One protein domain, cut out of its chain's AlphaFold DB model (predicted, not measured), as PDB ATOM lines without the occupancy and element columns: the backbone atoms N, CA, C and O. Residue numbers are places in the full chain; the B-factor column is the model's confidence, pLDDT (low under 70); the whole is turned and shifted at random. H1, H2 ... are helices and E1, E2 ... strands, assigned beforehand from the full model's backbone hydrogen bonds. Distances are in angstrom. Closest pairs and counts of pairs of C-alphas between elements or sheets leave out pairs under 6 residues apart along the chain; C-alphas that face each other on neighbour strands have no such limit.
ATOM      1  N   PRO A   5     141.649 364.901 281.215       84.56
ATOM      2  CA  PRO A   5     141.157 365.315 282.534       84.56
ATOM      3  C   PRO A   5     140.187 366.494 282.528       84.56
ATOM      4  O   PRO A   5     139.314 366.541 283.392       84.56
ATOM      5  N   ALA A   6     140.356 367.460 281.622       92.00
ATOM      6  CA  ALA A   6     139.531 368.666 281.608       92.00
ATOM      7  C   ALA A   6     138.086 368.327 281.222       92.00
ATOM      8  O   ALA A   6     137.146 368.744 281.890       92.00
ATOM      9  N   GLU A   7     137.913 367.493 280.205       93.19
ATOM     10  CA  GLU A   7     136.619 367.030 279.724       93.19
ATOM     11  C   GLU A   7     135.941 366.124 280.752       93.19
ATOM     12  O   GLU A   7     134.739 366.249 280.964       93.19
ATOM     13  N   LEU A   8     136.698 365.256 281.441       93.50
ATOM     14  CA  LEU A   8     136.164 364.448 282.543       93.50
ATOM     15  C   LEU A   8     135.658 365.320 283.694       93.50
ATOM     16  O   LEU A   8     134.572 365.077 284.219       93.50
ATOM     17  N   LEU A   9     136.433 366.337 284.074       95.06
ATOM     18  CA  LEU A   9     136.070 367.287 285.119       95.06
ATOM     19  C   LEU A   9     134.787 368.043 284.732       95.06
ATOM     20  O   LEU A   9     133.839 368.074 285.519       95.06
ATOM     21  N   ILE A  10     134.725 368.580 283.509       96.06
ATOM     22  CA  ILE A  10     133.555 369.297 282.977       96.06
ATOM     23  C   ILE A  10     132.326 368.384 282.925       96.06
ATOM     24  O   ILE A  10     131.261 368.751 283.421       96.06
ATOM     25  N   ALA A  11     132.464 367.178 282.372       95.81
ATOM     26  CA  ALA A  11     131.365 366.226 282.258       95.81
ATOM     27  C   ALA A  11     130.821 365.817 283.634       95.81
ATOM     28  O   ALA A  11     129.606 365.795 283.829       95.81
ATOM     29  N   ALA A  12     131.703 365.546 284.601       96.31
ATOM     30  CA  ALA A  12     131.306 365.204 285.962       96.31
ATOM     31  C   ALA A  12     130.565 366.359 286.653       96.31
ATOM     32  O   ALA A  12     129.549 366.119 287.306       96.31
ATOM     33  N   ALA A  13     131.039 367.600 286.480       96.12
ATOM     34  CA  ALA A  13     130.388 368.784 287.033       96.12
ATOM     35  C   ALA A  13     128.988 368.980 286.433       96.12
ATOM     36  O   ALA A  13     128.012 369.094 287.172       96.12
ATOM     37  N   HIS A  14     128.871 368.942 285.103       96.25
ATOM     38  CA  HIS A  14     127.590 369.104 284.413       96.25
ATOM     39  C   HIS A  14     126.585 368.007 284.772       96.25
ATOM     40  O   HIS A  14     125.416 368.309 285.011       96.25
ATOM     41  N   MET A  15     127.028 366.749 284.836       97.38
ATOM     42  CA  MET A  15     126.180 365.621 285.228       97.38
ATOM     43  C   MET A  15     125.639 365.817 286.650       97.38
ATOM     44  O   MET A  15     124.430 365.825 286.849       97.38
ATOM     45  N   ALA A  16     126.517 366.063 287.625       95.88
ATOM     46  CA  ALA A  16     126.125 366.253 289.020       95.88
ATOM     47  C   ALA A  16     125.188 367.457 289.229       95.88
ATOM     48  O   ALA A  16     124.240 367.382 290.010       95.88
ATOM     49  N   MET A  17     125.423 368.561 288.513       95.31
ATOM     50  CA  MET A  17     124.549 369.736 288.569       95.31
ATOM     51  C   MET A  17     123.184 369.486 287.921       95.31
ATOM     52  O   MET A  17     122.176 369.983 288.425       95.31
ATOM     53  N   SER A  18     123.142 368.709 286.834       95.81
ATOM     54  CA  SER A  18     121.888 368.303 286.181       95.81
ATOM     55  C   SER A  18     121.042 367.409 287.089       95.81
ATOM     56  O   SER A  18     119.820 367.498 287.058       95.81
ATOM     57  N   ASP A  19     121.689 366.627 287.957       96.25
ATOM     58  CA  ASP A  19     121.041 365.819 288.997       96.25
ATOM     59  C   ASP A  19     120.700 366.623 290.270       96.25
ATOM     60  O   ASP A  19     120.291 366.054 291.284       96.25
ATOM     61  N   HIS A  20     120.859 367.952 290.240       94.56
ATOM     62  CA  HIS A  20     120.564 368.868 291.347       94.56
ATOM     63  C   HIS A  20     121.301 368.545 292.658       94.56
ATOM     64  O   HIS A  20     120.798 368.829 293.749       94.56
ATOM     65  N   LEU A  21     122.507 367.977 292.568       95.56
ATOM     66  CA  LEU A  21     123.350 367.773 293.742       95.56
ATOM     67  C   LEU A  21     123.750 369.112 294.371       95.56
ATOM     68  O   LEU A  21     123.886 370.136 293.695       95.56
ATOM     69  N   THR A  22     123.993 369.111 295.684       94.12
ATOM     70  CA  THR A  22     124.527 370.303 296.358       94.12
ATOM     71  C   THR A  22     125.926 370.646 295.822       94.12
ATOM     72  O   THR A  22     126.596 369.782 295.245       94.12
ATOM     73  N   PRO A  23     126.431 371.880 296.027       93.00
ATOM     74  CA  PRO A  23     127.781 372.238 295.593       93.00
ATOM     75  C   PRO A  23     128.859 371.292 296.134       93.00
ATOM     76  O   PRO A  23     129.678 370.802 295.365       93.00
ATOM     77  N   SER A  24     128.813 370.957 297.428       94.75
ATOM     78  CA  SER A  24     129.759 370.011 298.036       94.75
ATOM     79  C   SER A  24     129.656 368.611 297.411       94.75
ATOM     80  O   SER A  24     130.665 368.035 297.008       94.75
ATOM     81  N   GLN A  25     128.441 368.089 297.206       94.62
ATOM     82  CA  GLN A  25     128.241 366.788 296.555       94.62
ATOM     83  C   GLN A  25     128.745 366.775 295.107       94.62
ATOM     84  O   GLN A  25     129.386 365.813 294.684       94.62
ATOM     85  N   THR A  26     128.502 367.856 294.366       95.56
ATOM     86  CA  THR A  26     129.011 368.051 293.003       95.56
ATOM     87  C   THR A  26     130.536 367.991 292.991       95.56
ATOM     88  O   THR A  26     131.123 367.218 292.235       95.56
ATOM     89  N   MET A  27     131.192 368.735 293.884       96.31
ATOM     90  CA  MET A  27     132.650 368.726 294.016       96.31
ATOM     91  C   MET A  27     133.181 367.343 294.408       96.31
ATOM     92  O   MET A  27     134.184 366.903 293.852       96.31
ATOM     93  N   THR A  28     132.496 366.621 295.296       96.00
ATOM     94  CA  THR A  28     132.842 365.242 295.667       96.00
ATOM     95  C   THR A  28     132.791 364.305 294.460       96.00
ATOM     96  O   THR A  28     133.705 363.500 294.271       96.00
ATOM     97  N   VAL A  29     131.758 364.402 293.614       95.31
ATOM     98  CA  VAL A  29     131.658 363.616 292.370       95.31
ATOM     99  C   VAL A  29     132.813 363.948 291.427       95.31
ATOM    100  O   VAL A  29     133.493 363.031 290.960       95.31
ATOM    101  N   VAL A  30     133.082 365.236 291.203       96.12
ATOM    102  CA  VAL A  30     134.172 365.697 290.333       96.12
ATOM    103  C   VAL A  30     135.527 365.198 290.829       96.12
ATOM    104  O   VAL A  30     136.262 364.561 290.075       96.12
ATOM    105  N   LEU A  31     135.841 365.420 292.108       95.62
ATOM    106  CA  LEU A  31     137.093 364.983 292.723       95.62
ATOM    107  C   LEU A  31     137.278 363.472 292.588       95.62
ATOM    108  O   LEU A  31     138.368 363.024 292.257       95.62
ATOM    109  N   ARG A  32     136.220 362.679 292.785       93.69
ATOM    110  CA  ARG A  32     136.282 361.219 292.629       93.69
ATOM    111  C   ARG A  32     136.480 360.777 291.185       93.69
ATOM    112  O   ARG A  32     137.181 359.794 290.966       93.69
ATOM    113  N   ALA A  33     135.874 361.465 290.220       93.56
ATOM    114  CA  ALA A  33     136.002 361.127 288.805       93.56
ATOM    115  C   ALA A  33     137.454 361.250 288.317       93.56
ATOM    116  O   ALA A  33     137.905 360.453 287.495       93.56
ATOM    117  N   ILE A  34     138.203 362.207 288.871       93.44
ATOM    118  CA  ILE A  34     139.576 362.517 288.453       93.44
ATOM    119  C   ILE A  34     140.652 362.102 289.478       93.44
ATOM    120  O   ILE A  34     141.830 362.402 289.285       93.44
ATOM    121  N   ASP A  35     140.281 361.415 290.566       92.94
ATOM    122  CA  ASP A  35     141.218 360.912 291.584       92.94
ATOM    123  C   ASP A  35     141.814 359.563 291.179       92.94
ATOM    124  O   ASP A  35     141.558 358.519 291.778       92.94
ATOM    125  N   HIS A  36     142.623 359.596 290.130       89.50
ATOM    126  CA  HIS A  36     143.386 358.457 289.650       89.50
ATOM    127  C   HIS A  36     144.760 358.920 289.162       89.50
ATOM    128  O   HIS A  36     144.957 360.087 288.822       89.50
ATOM    129  N   GLU A  37     145.737 358.015 289.169       90.81
ATOM    130  CA  GLU A  37     147.057 358.318 288.620       90.81
ATOM    131  C   GLU A  37     147.032 358.256 287.091       90.81
ATOM    132  O   GLU A  37     146.586 357.279 286.493       90.81
ATOM    133  N   LEU A  38     147.556 359.306 286.468       89.44
ATOM    134  CA  LEU A  38     147.797 359.416 285.038       89.44
ATOM    135  C   LEU A  38     149.294 359.547 284.778       89.44
ATOM    136  O   LEU A  38     150.059 359.955 285.649       89.44
ATOM    137  N   ARG A  39     149.716 359.228 283.552       87.00
ATOM    138  CA  ARG A  39     151.086 359.463 283.086       87.00
ATOM    139  C   ARG A  39     151.107 360.644 282.128       87.00
ATOM    140  O   ARG A  39     150.397 360.625 281.124       87.00
ATOM    141  N   GLY A  40     151.927 361.648 282.430       82.62
ATOM    142  CA  GLY A  40     152.208 362.744 281.503       82.62
ATOM    143  C   GLY A  40     152.996 362.275 280.267       82.62
ATOM    144  O   GLY A  40     153.496 361.146 280.251       82.62
ATOM    145  N   PRO A  41     153.168 363.121 279.231       79.06
ATOM    146  CA  PRO A  41     153.986 362.811 278.059       79.06
ATOM    147  C   PRO A  41     155.462 362.547 278.381       79.06
ATOM    148  O   PRO A  41     156.129 361.849 277.627       79.06
ATOM    149  N   ASP A  42     155.969 363.065 279.503       79.69
ATOM    150  CA  ASP A  42     157.312 362.780 280.025       79.69
ATOM    151  C   ASP A  42     157.384 361.466 280.831       79.69
ATOM    152  O   ASP A  42     158.429 361.116 281.376       79.69
ATOM    153  N   GLY A  43     156.270 360.732 280.921       82.69
ATOM    154  CA  GLY A  43     156.148 359.467 281.636       82.69
ATOM    155  C   GLY A  43     155.970 359.603 283.149       82.69
ATOM    156  O   GLY A  43     155.767 358.575 283.810       82.69
ATOM    157  N   LYS A  44     156.012 360.824 283.705       85.62
ATOM    158  CA  LYS A  44     155.867 361.045 285.148       85.62
ATOM    159  C   LYS A  44     154.421 360.833 285.600       85.62
ATOM    160  O   LYS A  44     153.495 361.282 284.914       85.62
ATOM    161  N   PRO A  45     154.213 360.152 286.742       89.81
ATOM    162  CA  PRO A  45     152.889 360.005 287.313       89.81
ATOM    163  C   PRO A  45     152.413 361.333 287.908       89.81
ATOM    164  O   PRO A  45     153.185 362.065 288.531       89.81
ATOM    165  N   PHE A  46     151.130 361.627 287.747       91.31
ATOM    166  CA  PHE A  46     150.456 362.705 288.457       91.31
ATOM    167  C   PHE A  46     148.991 362.343 288.709       91.31
ATOM    168  O   PHE A  46     148.429 361.480 288.040       91.31
ATOM    169  N   ASN A  47     148.358 363.018 289.669       93.19
ATOM    170  CA  ASN A  47     146.938 362.851 289.968       93.19
ATOM    171  C   ASN A  47     146.214 364.196 289.753       93.19
ATOM    172  O   ASN A  47     146.535 365.168 290.453       93.19
ATOM    173  N   PRO A  48     145.257 364.292 288.810       93.88
ATOM    174  CA  PRO A  48     144.555 365.540 288.516       93.88
ATOM    175  C   PRO A  48     143.818 366.136 289.724       93.88
ATOM    176  O   PRO A  48     143.852 367.353 289.906       93.88
ATOM    177  N   ALA A  49     143.225 365.305 290.591       94.69
ATOM    178  CA  ALA A  49     142.534 365.755 291.806       94.69
ATOM    179  C   ALA A  49     143.474 366.394 292.845       94.69
ATOM    180  O   ALA A  49     143.020 367.093 293.747       94.69
ATOM    181  N   ARG A  50     144.783 366.132 292.750       92.25
ATOM    182  CA  ARG A  50     145.822 366.627 293.676       92.25
ATOM    183  C   ARG A  50     146.753 367.639 293.019       92.25
ATOM    184  O   ARG A  50     147.782 368.002 293.583       92.25
ATOM    185  N   THR A  51     146.413 368.061 291.807       94.12
ATOM    186  CA  THR A  51     147.197 369.019 291.043       94.12
ATOM    187  C   THR A  51     146.794 370.442 291.430       94.12
ATOM    188  O   THR A  51     145.619 370.730 291.662       94.12
ATOM    189  N   ALA A  52     147.777 371.338 291.529       93.50
ATOM    190  CA  ALA A  52     147.553 372.731 291.906       93.50
ATOM    191  C   ALA A  52     146.513 373.403 290.991       93.50
ATOM    192  O   ALA A  52     146.491 373.134 289.791       93.50
ATOM    193  N   GLY A  53     145.670 374.271 291.557       93.56
ATOM    194  CA  GLY A  53     144.587 374.958 290.838       93.56
ATOM    195  C   GLY A  53     143.278 374.167 290.724       93.56
ATOM    196  O   GLY A  53     142.326 374.660 290.130       93.56
ATOM    197  N   ILE A  54     143.183 372.961 291.304       95.25
ATOM    198  CA  ILE A  54     141.981 372.120 291.176       95.25
ATOM    199  C   ILE A  54     140.690 372.808 291.651       95.25
ATOM    200  O   ILE A  54     139.659 372.671 291.003       95.25
ATOM    201  N   GLY A  55     140.728 373.582 292.741       94.06
ATOM    202  CA  GLY A  55     139.541 374.296 293.232       94.06
ATOM    203  C   GLY A  55     139.006 375.312 292.217       94.06
ATOM    204  O   GLY A  55     137.805 375.348 291.953       94.06
ATOM    205  N   GLU A  56     139.905 376.076 291.590       94.75
ATOM    206  CA  GLU A  56     139.565 377.026 290.525       94.75
ATOM    207  C   GLU A  56     139.055 376.313 289.270       94.75
ATOM    208  O   GLU A  56     138.086 376.766 288.671       94.75
ATOM    209  N   ALA A  57     139.637 375.165 288.910       96.12
ATOM    210  CA  ALA A  57     139.156 374.361 287.790       96.12
ATOM    211  C   ALA A  57     137.749 373.799 288.030       96.12
ATOM    212  O   ALA A  57     136.923 373.820 287.122       96.12
ATOM    213  N   ILE A  58     137.445 373.332 289.246       96.12
ATOM    214  CA  ILE A  58     136.094 372.870 289.588       96.12
ATOM    215  C   ILE A  58     135.103 374.030 289.511       96.12
ATOM    216  O   ILE A  58     134.045 373.882 288.904       96.12
ATOM    217  N   TYR A  59     135.458 375.196 290.061       95.12
ATOM    218  CA  TYR A  59     134.642 376.401 289.920       95.12
ATOM    219  C   TYR A  59     134.416 376.731 288.441       95.12
ATOM    220  O   TYR A  59     133.282 376.902 288.003       95.12
ATOM    221  N   ALA A  60     135.486 376.750 287.647       95.69
ATOM    222  CA  ALA A  60     135.414 377.043 286.228       95.69
ATOM    223  C   ALA A  60     134.462 376.096 285.491       95.69
ATOM    224  O   ALA A  60     133.592 376.563 284.762       95.69
ATOM    225  N   ALA A  61     134.539 374.793 285.752       96.06
ATOM    226  CA  ALA A  61     133.635 373.823 285.146       96.06
ATOM    227  C   ALA A  61     132.178 373.997 285.573       96.06
ATOM    228  O   ALA A  61     131.289 373.918 284.733       96.06
ATOM    229  N   MET A  62     131.920 374.259 286.856       94.38
ATOM    230  CA  MET A  62     130.555 374.447 287.362       94.38
ATOM    231  C   MET A  62     129.866 375.681 286.767       94.38
ATOM    232  O   MET A  62     128.646 375.701 286.637       94.38
ATOM    233  N   PHE A  63     130.633 376.710 286.402       93.31
ATOM    234  CA  PHE A  63     130.101 377.982 285.903       93.31
ATOM    235  C   PHE A  63     130.406 378.244 284.418       93.31
ATOM    236  O   PHE A  63     130.134 379.335 283.921       93.31
ATOM    237  N   GLY A  64     130.937 377.253 283.693       93.88
ATOM    238  CA  GLY A  64     131.188 377.346 282.252       93.88
ATOM    239  C   GLY A  64     132.345 378.272 281.858       93.88
ATOM    240  O   GLY A  64     132.355 378.800 280.746       93.88
ATOM    241  N   TYR A  65     133.316 378.486 282.746       95.50
ATOM    242  CA  TYR A  65     134.531 379.235 282.436       95.50
ATOM    243  C   TYR A  65     135.593 378.348 281.765       95.50
ATOM    244  O   TYR A  65     135.666 377.148 282.042       95.50
ATOM    245  N   PRO A  66     136.470 378.928 280.922       95.50
ATOM    246  CA  PRO A  66     137.583 378.196 280.332       95.50
ATOM    247  C   PRO A  66     138.509 377.603 281.396       95.50
ATOM    248  O   PRO A  66     138.902 378.290 282.345       95.50
ATOM    249  N   LEU A  67     138.901 376.345 281.198       95.56
ATOM    250  CA  LEU A  67     139.883 375.649 282.020       95.56
ATOM    251  C   LEU A  67     140.709 374.671 281.183       95.56
ATOM    252  O   LEU A  67     140.232 374.132 280.186       95.56
ATOM    253  N   ALA A  68     141.944 374.435 281.605       95.00
ATOM    254  CA  ALA A  68     142.856 373.487 280.988       95.00
ATOM    255  C   ALA A  68     143.822 372.919 282.030       95.00
ATOM    256  O   ALA A  68     144.166 373.576 283.014       95.00
ATOM    257  N   LEU A  69     144.303 371.703 281.786       92.94
ATOM    258  CA  LEU A  69     145.443 371.151 282.504       92.94
ATOM    259  C   LEU A  69     146.701 371.389 281.663       92.94
ATOM    260  O   LEU A  69     146.824 370.856 280.562       92.94
ATOM    261  N   VAL A  70     147.631 372.191 282.175       92.56
ATOM    262  CA  VAL A  70     148.825 372.622 281.438       92.56
ATOM    263  C   VAL A  70     150.101 372.131 282.105       92.56
ATOM    264  O   VAL A  70     150.157 371.948 283.325       92.56
ATOM    265  N   ALA A  71     151.139 371.921 281.297       90.25
ATOM    266  CA  ALA A  71     152.463 371.599 281.804       90.25
ATOM    267  C   ALA A  71     153.064 372.822 282.517       90.25
ATOM    268  O   ALA A  71     153.107 373.921 281.962       90.25
ATOM    269  N   ASP A  72     153.556 372.618 283.735       91.12
ATOM    270  CA  ASP A  72     154.209 373.635 284.556       91.12
ATOM    271  C   ASP A  72     155.439 373.020 285.226       91.12
ATOM    272  O   ASP A  72     155.330 372.258 286.187       91.12
ATOM    273  N   SER A  73     156.629 373.377 284.740       88.75
ATOM    274  CA  SER A  73     157.901 372.870 285.268       88.75
ATOM    275  C   SER A  73     158.185 373.289 286.712       88.75
ATOM    276  O   SER A  73     159.065 372.713 287.348       88.75
ATOM    277  N   LYS A  74     157.456 374.281 287.241       89.12
ATOM    278  CA  LYS A  74     157.564 374.729 288.633       89.12
ATOM    279  C   LYS A  74     156.595 373.996 289.559       89.12
ATOM    280  O   LYS A  74     156.760 374.070 290.776       89.12
ATOM    281  N   ALA A  75     155.583 373.317 289.021       87.25
ATOM    282  CA  ALA A  75     154.673 372.510 289.817       87.25
ATOM    283  C   ALA A  75     155.335 371.179 290.200       87.25
ATOM    284  O   ALA A  75     156.037 370.569 289.399       87.25
ATOM    285  N   ALA A  76     155.070 370.692 291.415       84.31
ATOM    286  CA  ALA A  76     155.661 369.448 291.920       84.31
ATOM    287  C   ALA A  76     155.357 368.229 291.027       84.31
ATOM    288  O   ALA A  76     156.205 367.358 290.854       84.31
ATOM    289  N   SER A  77     154.162 368.182 290.434       85.19
ATOM    290  CA  SER A  77     153.747 367.133 289.496       85.19
ATOM    291  C   SER A  77     154.167 367.391 288.046       85.19
ATOM    292  O   SER A  77     153.934 366.539 287.198       85.19
ATOM    293  N   GLY A  78     154.740 368.557 287.733       90.44
ATOM    294  CA  GLY A  78     154.940 369.015 286.356       90.44
ATOM    295  C   GLY A  78     153.664 369.524 285.671       90.44
ATOM    296  O   GLY A  78     153.706 369.854 284.488       90.44
ATOM    297  N   TRP A  79     152.542 369.595 286.398       92.00
ATOM    298  CA  TRP A  79     151.231 369.993 285.884       92.00
ATOM    299  C   TRP A  79     150.543 370.994 286.798       92.00
ATOM    300  O   TRP A  79     150.731 370.984 288.016       92.00
ATOM    301  N   ARG A  80     149.684 371.820 286.209       94.25
ATOM    302  CA  ARG A  80     148.823 372.760 286.917       94.25
ATOM    303  C   ARG A  80     147.492 372.899 286.188       94.25
ATOM    304  O   ARG A  80     147.449 372.922 284.962       94.25
ATOM    305  N   TRP A  81     146.416 373.043 286.949       95.38
ATOM    306  CA  TRP A  81     145.148 373.526 286.427       95.38
ATOM    307  C   TRP A  81     145.199 375.033 286.214       95.38
ATOM    308  O   TRP A  81     145.525 375.793 287.125       95.38
ATOM    309  N   GLN A  82     144.862 375.456 285.006       95.62
ATOM    310  CA  GLN A  82     144.729 376.850 284.635       95.62
ATOM    311  C   GLN A  82     143.276 377.121 284.273       95.62
ATOM    312  O   GLN A  82     142.687 376.385 283.488       95.62
ATOM    313  N   SER A  83     142.707 378.188 284.820       95.06
ATOM    314  CA  SER A  83     141.336 378.605 284.533       95.06
ATOM    315  C   SER A  83     141.232 380.114 284.383       95.06
ATOM    316  O   SER A  83     141.992 380.865 284.992       95.06
ATOM    317  N   SER A  84     140.267 380.557 283.585       94.31
ATOM    318  CA  SER A  84     139.956 381.972 283.376       94.31
ATOM    319  C   SER A  84     138.688 382.342 284.137       94.31
ATOM    320  O   SER A  84     137.616 382.473 283.551       94.31
ATOM    321  N   ILE A  85     138.819 382.474 285.457       91.88
ATOM    322  CA  ILE A  85     137.731 382.893 286.349       91.88
ATOM    323  C   ILE A  85     137.790 384.412 286.596       91.88
ATOM    324  O   ILE A  85     138.843 385.023 286.395       91.88
ATOM    325  N   PRO A  86     136.689 385.051 287.027       88.75
ATOM    326  CA  PRO A  86     136.692 386.474 287.362       88.75
ATOM    327  C   PRO A  86     137.677 386.849 288.486       88.75
ATOM    328  O   PRO A  86     137.927 386.047 289.380       88.75
ATOM    329  N   GLU A  87     138.167 388.098 288.509       84.31
ATOM    330  CA  GLU A  87     139.150 388.577 289.509       84.31
ATOM    331  C   GLU A  87     138.656 388.522 290.958       84.31
ATOM    332  O   GLU A  87     139.440 388.310 291.878       84.31
ATOM    333  N   HIS A  88     137.347 388.682 291.170       81.06
ATOM    334  CA  HIS A  88     136.741 388.519 292.492       81.06
ATOM    335  C   HIS A  88     136.789 387.063 292.990       81.06
ATOM    336  O   HIS A  88     136.473 386.804 294.151       81.06
ATOM    337  N   GLY A  89     137.201 386.129 292.126       78.69
ATOM    338  CA  GLY A  89     137.364 384.718 292.420       78.69
ATOM    339  C   GLY A  89     136.057 384.056 292.835       78.69
ATOM    340  O   GLY A  89     134.958 384.488 292.487       78.69
ATOM    341  N   TYR A  90     136.186 382.982 293.606       81.81
ATOM    342  CA  TYR A  90     135.061 382.281 294.202       81.81
ATOM    343  C   TYR A  90     134.921 382.656 295.679       81.81
ATOM    344  O   TYR A  90     135.900 382.740 296.422       81.81
ATOM    345  N   GLY A  91     133.680 382.903 296.099       86.12
ATOM    346  CA  GLY A  91     133.383 383.396 297.441       86.12
ATOM    347  C   GLY A  91     133.573 382.353 298.557       86.12
ATOM    348  O   GLY A  91     133.699 381.154 298.285       86.12
ATOM    349  N   PRO A  92     133.500 382.782 299.833       88.25
ATOM    350  CA  PRO A  92     133.708 381.913 300.998       88.25
ATOM    351  C   PRO A  92     132.800 380.675 301.045       88.25
ATOM    352  O   PRO A  92     133.228 379.605 301.466       88.25
ATOM    353  N   ALA A  93     131.556 380.780 300.566       88.94
ATOM    354  CA  ALA A  93     130.630 379.645 300.527       88.94
ATOM    355  C   ALA A  93     131.111 378.515 299.595       88.94
ATOM    356  O   ALA A  93     130.939 377.332 299.899       88.94
ATOM    357  N   PHE A  94     131.750 378.870 298.476       92.19
ATOM    358  CA  PHE A  94     132.344 377.889 297.573       92.19
ATOM    359  C   PHE A  94     133.579 377.246 298.207       92.19
ATOM    360  O   PHE A  94     133.722 376.028 298.157       92.19
ATOM    361  N   GLN A  95     134.434 378.047 298.857       92.00
ATOM    362  CA  GLN A  95     135.590 377.538 299.604       92.00
ATOM    363  C   GLN A  95     135.168 376.514 300.656       92.00
ATOM    364  O   GLN A  95     135.757 375.438 300.719       92.00
ATOM    365  N   GLN A  96     134.120 376.806 301.430       93.62
ATOM    366  CA  GLN A  96     133.613 375.867 302.425       93.62
ATOM    367  C   GLN A  96     133.110 374.572 301.779       93.62
ATOM    368  O   GLN A  96     133.530 373.492 302.180       93.62
ATOM    369  N   SER A  97     132.303 374.675 300.718       94.38
ATOM    370  CA  SER A  97     131.806 373.502 299.982       94.38
ATOM    371  C   SER A  97     132.943 372.621 299.456       94.38
ATOM    372  O   SER A  97     132.840 371.394 299.464       94.38
ATOM    373  N   PHE A  98     134.037 373.250 299.019       94.25
ATOM    374  CA  PHE A  98     135.227 372.560 298.540       94.25
ATOM    375  C   PHE A  98     135.967 371.838 299.668       94.25
ATOM    376  O   PHE A  98     136.369 370.688 299.492       94.25
ATOM    377  N   LEU A  99     136.112 372.469 300.837       92.94
ATOM    378  CA  LEU A  99     136.688 371.823 302.018       92.94
ATOM    379  C   LEU A  99     135.853 370.619 302.463       92.94
ATOM    380  O   LEU A  99     136.418 369.553 302.700       92.94
ATOM    381  N   ASP A 100     134.528 370.762 302.501       94.12
ATOM    382  CA  ASP A 100     133.610 369.677 302.863       94.12
ATOM    383  C   ASP A 100     133.766 368.488 301.899       94.12
ATOM    384  O   ASP A 100     133.917 367.342 302.322       94.12
ATOM    385  N   ALA A 101     133.855 368.765 300.595       94.31
ATOM    386  CA  ALA A 101     134.069 367.735 299.583       94.31
ATOM    387  C   ALA A 101     135.420 367.009 299.740       94.31
ATOM    388  O   ALA A 101     135.512 365.792 299.560       94.31
ATOM    389  N   LEU A 102     136.490 367.731 300.094       92.75
ATOM    390  CA  LEU A 102     137.795 367.120 300.364       92.75
ATOM    391  C   LEU A 102     137.751 366.181 301.575       92.75
ATOM    392  O   LEU A 102     138.380 365.119 301.533       92.75
ATOM    393  N   VAL A 103     137.016 366.556 302.627       93.44
ATOM    394  CA  VAL A 103     136.804 365.714 303.812       93.44
ATOM    395  C   VAL A 103     136.052 364.442 303.426       93.44
ATOM    396  O   VAL A 103     136.555 363.349 303.688       93.44
ATOM    397  N   ASP A 104     134.933 364.563 302.709       91.38
ATOM    398  CA  ASP A 104     134.121 363.423 302.264       91.38
ATOM    399  C   ASP A 104     134.929 362.420 301.429       91.38
ATOM    400  O   ASP A 104     134.891 361.203 301.653       91.38
ATOM    401  N   VAL A 105     135.702 362.917 300.461       90.25
ATOM    402  CA  VAL A 105     136.565 362.071 299.627       90.25
ATOM    403  C   VAL A 105     137.680 361.438 300.465       90.25
ATOM    404  O   VAL A 105     138.008 360.264 300.267       90.25
ATOM    405  N   GLY A 106     138.259 362.181 301.410       88.88
ATOM    406  CA  GLY A 106     139.266 361.678 302.341       88.88
ATOM    407  C   GLY A 106     138.749 360.531 303.213       88.88
ATOM    408  O   GLY A 106     139.415 359.499 303.337       88.88
ATOM    409  N   ASP A 107     137.547 360.672 303.761       89.69
ATOM    410  CA  ASP A 107     136.903 359.647 304.581       89.69
ATOM    411  C   ASP A 107     136.537 358.410 303.760       89.69
ATOM    412  O   ASP A 107     136.779 357.281 304.196       89.69
ATOM    413  N   LEU A 108     136.045 358.592 302.531       84.88
ATOM    414  CA  LEU A 108     135.775 357.477 301.625       84.88
ATOM    415  C   LEU A 108     137.047 356.678 301.301       84.88
ATOM    416  O   LEU A 108     137.011 355.446 301.279       84.88
ATOM    417  N   ARG A 109     138.174 357.358 301.048       85.62
ATOM    418  CA  ARG A 109     139.468 356.696 300.811       85.62
ATOM    419  C   ARG A 109     139.896 355.874 302.022       85.62
ATOM    420  O   ARG A 109     140.325 354.739 301.846       85.62
ATOM    421  N   ARG A 110     139.748 356.426 303.230       87.06
ATOM    422  CA  ARG A 110     140.101 355.736 304.478       87.06
ATOM    423  C   ARG A 110     139.300 354.448 304.645       87.06
ATOM    424  O   ARG A 110     139.897 353.389 304.783       87.06
ATOM    425  N   ARG A 111     137.975 354.524 304.489       86.88
ATOM    426  CA  ARG A 111     137.074 353.359 304.572       86.88
ATOM    427  C   ARG A 111     137.385 352.275 303.537       86.88
ATOM    428  O   ARG A 111     137.140 351.107 303.791       86.88
ATOM    429  N   ARG A 112     137.895 352.645 302.357       83.38
ATOM    430  CA  ARG A 112     138.306 351.683 301.316       83.38
ATOM    431  C   ARG A 112     139.666 351.038 301.577       83.38
ATOM    432  O   ARG A 112     139.921 349.963 301.049       83.38
ATOM    433  N   ALA A 113     140.548 351.721 302.303       81.31
ATOM    434  CA  ALA A 113     141.871 351.213 302.654       81.31
ATOM    435  C   ALA A 113     141.833 350.284 303.878       81.31
ATOM    436  O   ALA A 113     142.765 349.507 304.082       81.31
TER     437      ALA A 113
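Overview. This is residues 5 to 113 of the 117 residues of an uncharacterized protein of Andreprevotia lacus DSM 23236 (UniProt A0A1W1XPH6). A helical hairpin of H1 and H2 is crossed by the long helix H4, which packs on H2 on the side away from H1, while the short helix H3 packs on H1 near the middle of the whole. A two-stranded hairpin, E1 and E2, lies beside H3 and residues 5 to 10 of H1, and a long loop, residues 34 to 53, joins H2 to H3. The printed part has 109 residues, with four named helices and two named strands in the order H1, H2, H3, E1, E2, H4; the sheet has the order E1 - E2 and is antiparallel. The class is mostly helix, and the whole is compact, with a radius of gyration of the C-alphas of 13.6 A and spans of 39 by 39 by 23 A.

Along the chain. H1 covers residues 5 to 18 and is 19.8 A long, with C-alpha 5 at (141.157, 365.315, 282.534). H2 covers residues 23 to 33 and is 15.4 A long. H3 covers residues 54 to 63, 14.3 A, with C-alpha 54 at (141.981, 372.120, 291.176). E1 covers residues 67 to 71 and E2 residues 79 to 83, each 13.2 A long. H4, the longest helix, covers residues 92 to 113, 31.8 A, with C-alpha 113 at (141.871, 351.213, 302.654).

Arrangement. H1 and H2 form a helical hairpin and touch, closest at the C-alphas of Ala 16 and Thr 26, 5.2 A apart; they run opposite ways at a steep tilt of 38 degrees. H2 also touches H4, closest at the C-alphas of Ser 24 and Ser 97, 4.5 A apart, the same way at a steep tilt of 44 degrees. H1 and H4 are apart. H3 touches H1, closest at the C-alphas of Ile 10 and Ala 61, 5.0 A apart, the same way at a steep tilt of 49 degrees. H2 and H3 are close but not clearly touching, with the C-alphas of Met 27 and Ile 58 closest at 7.0 A. The closest C-alphas of H3 and E2 are those of Ala 57 and Ser 83, 5.8 A apart. E1 and E2 form a hairpin of antiparallel neighbour strands; N 68 and O 82, 2.8 A, and N 70 and O 80, 2.9 A, are within hydrogen-bond range. In H1, H2, H3 and H4 every O i to N i+4 pair is within hydrogen-bond range.

Size, cuts and confidence. The two C-alphas farthest apart are those of Glu 87 and Ala 113, 39.7 A. The printed part has no cut. The link from H2 to H3 is long, 20 residues, and within it residues 38 to 39 pair antiparallel with residues 45 to 46. The mean pLDDT of the printed part is 91.7, and no printed residue is under 70.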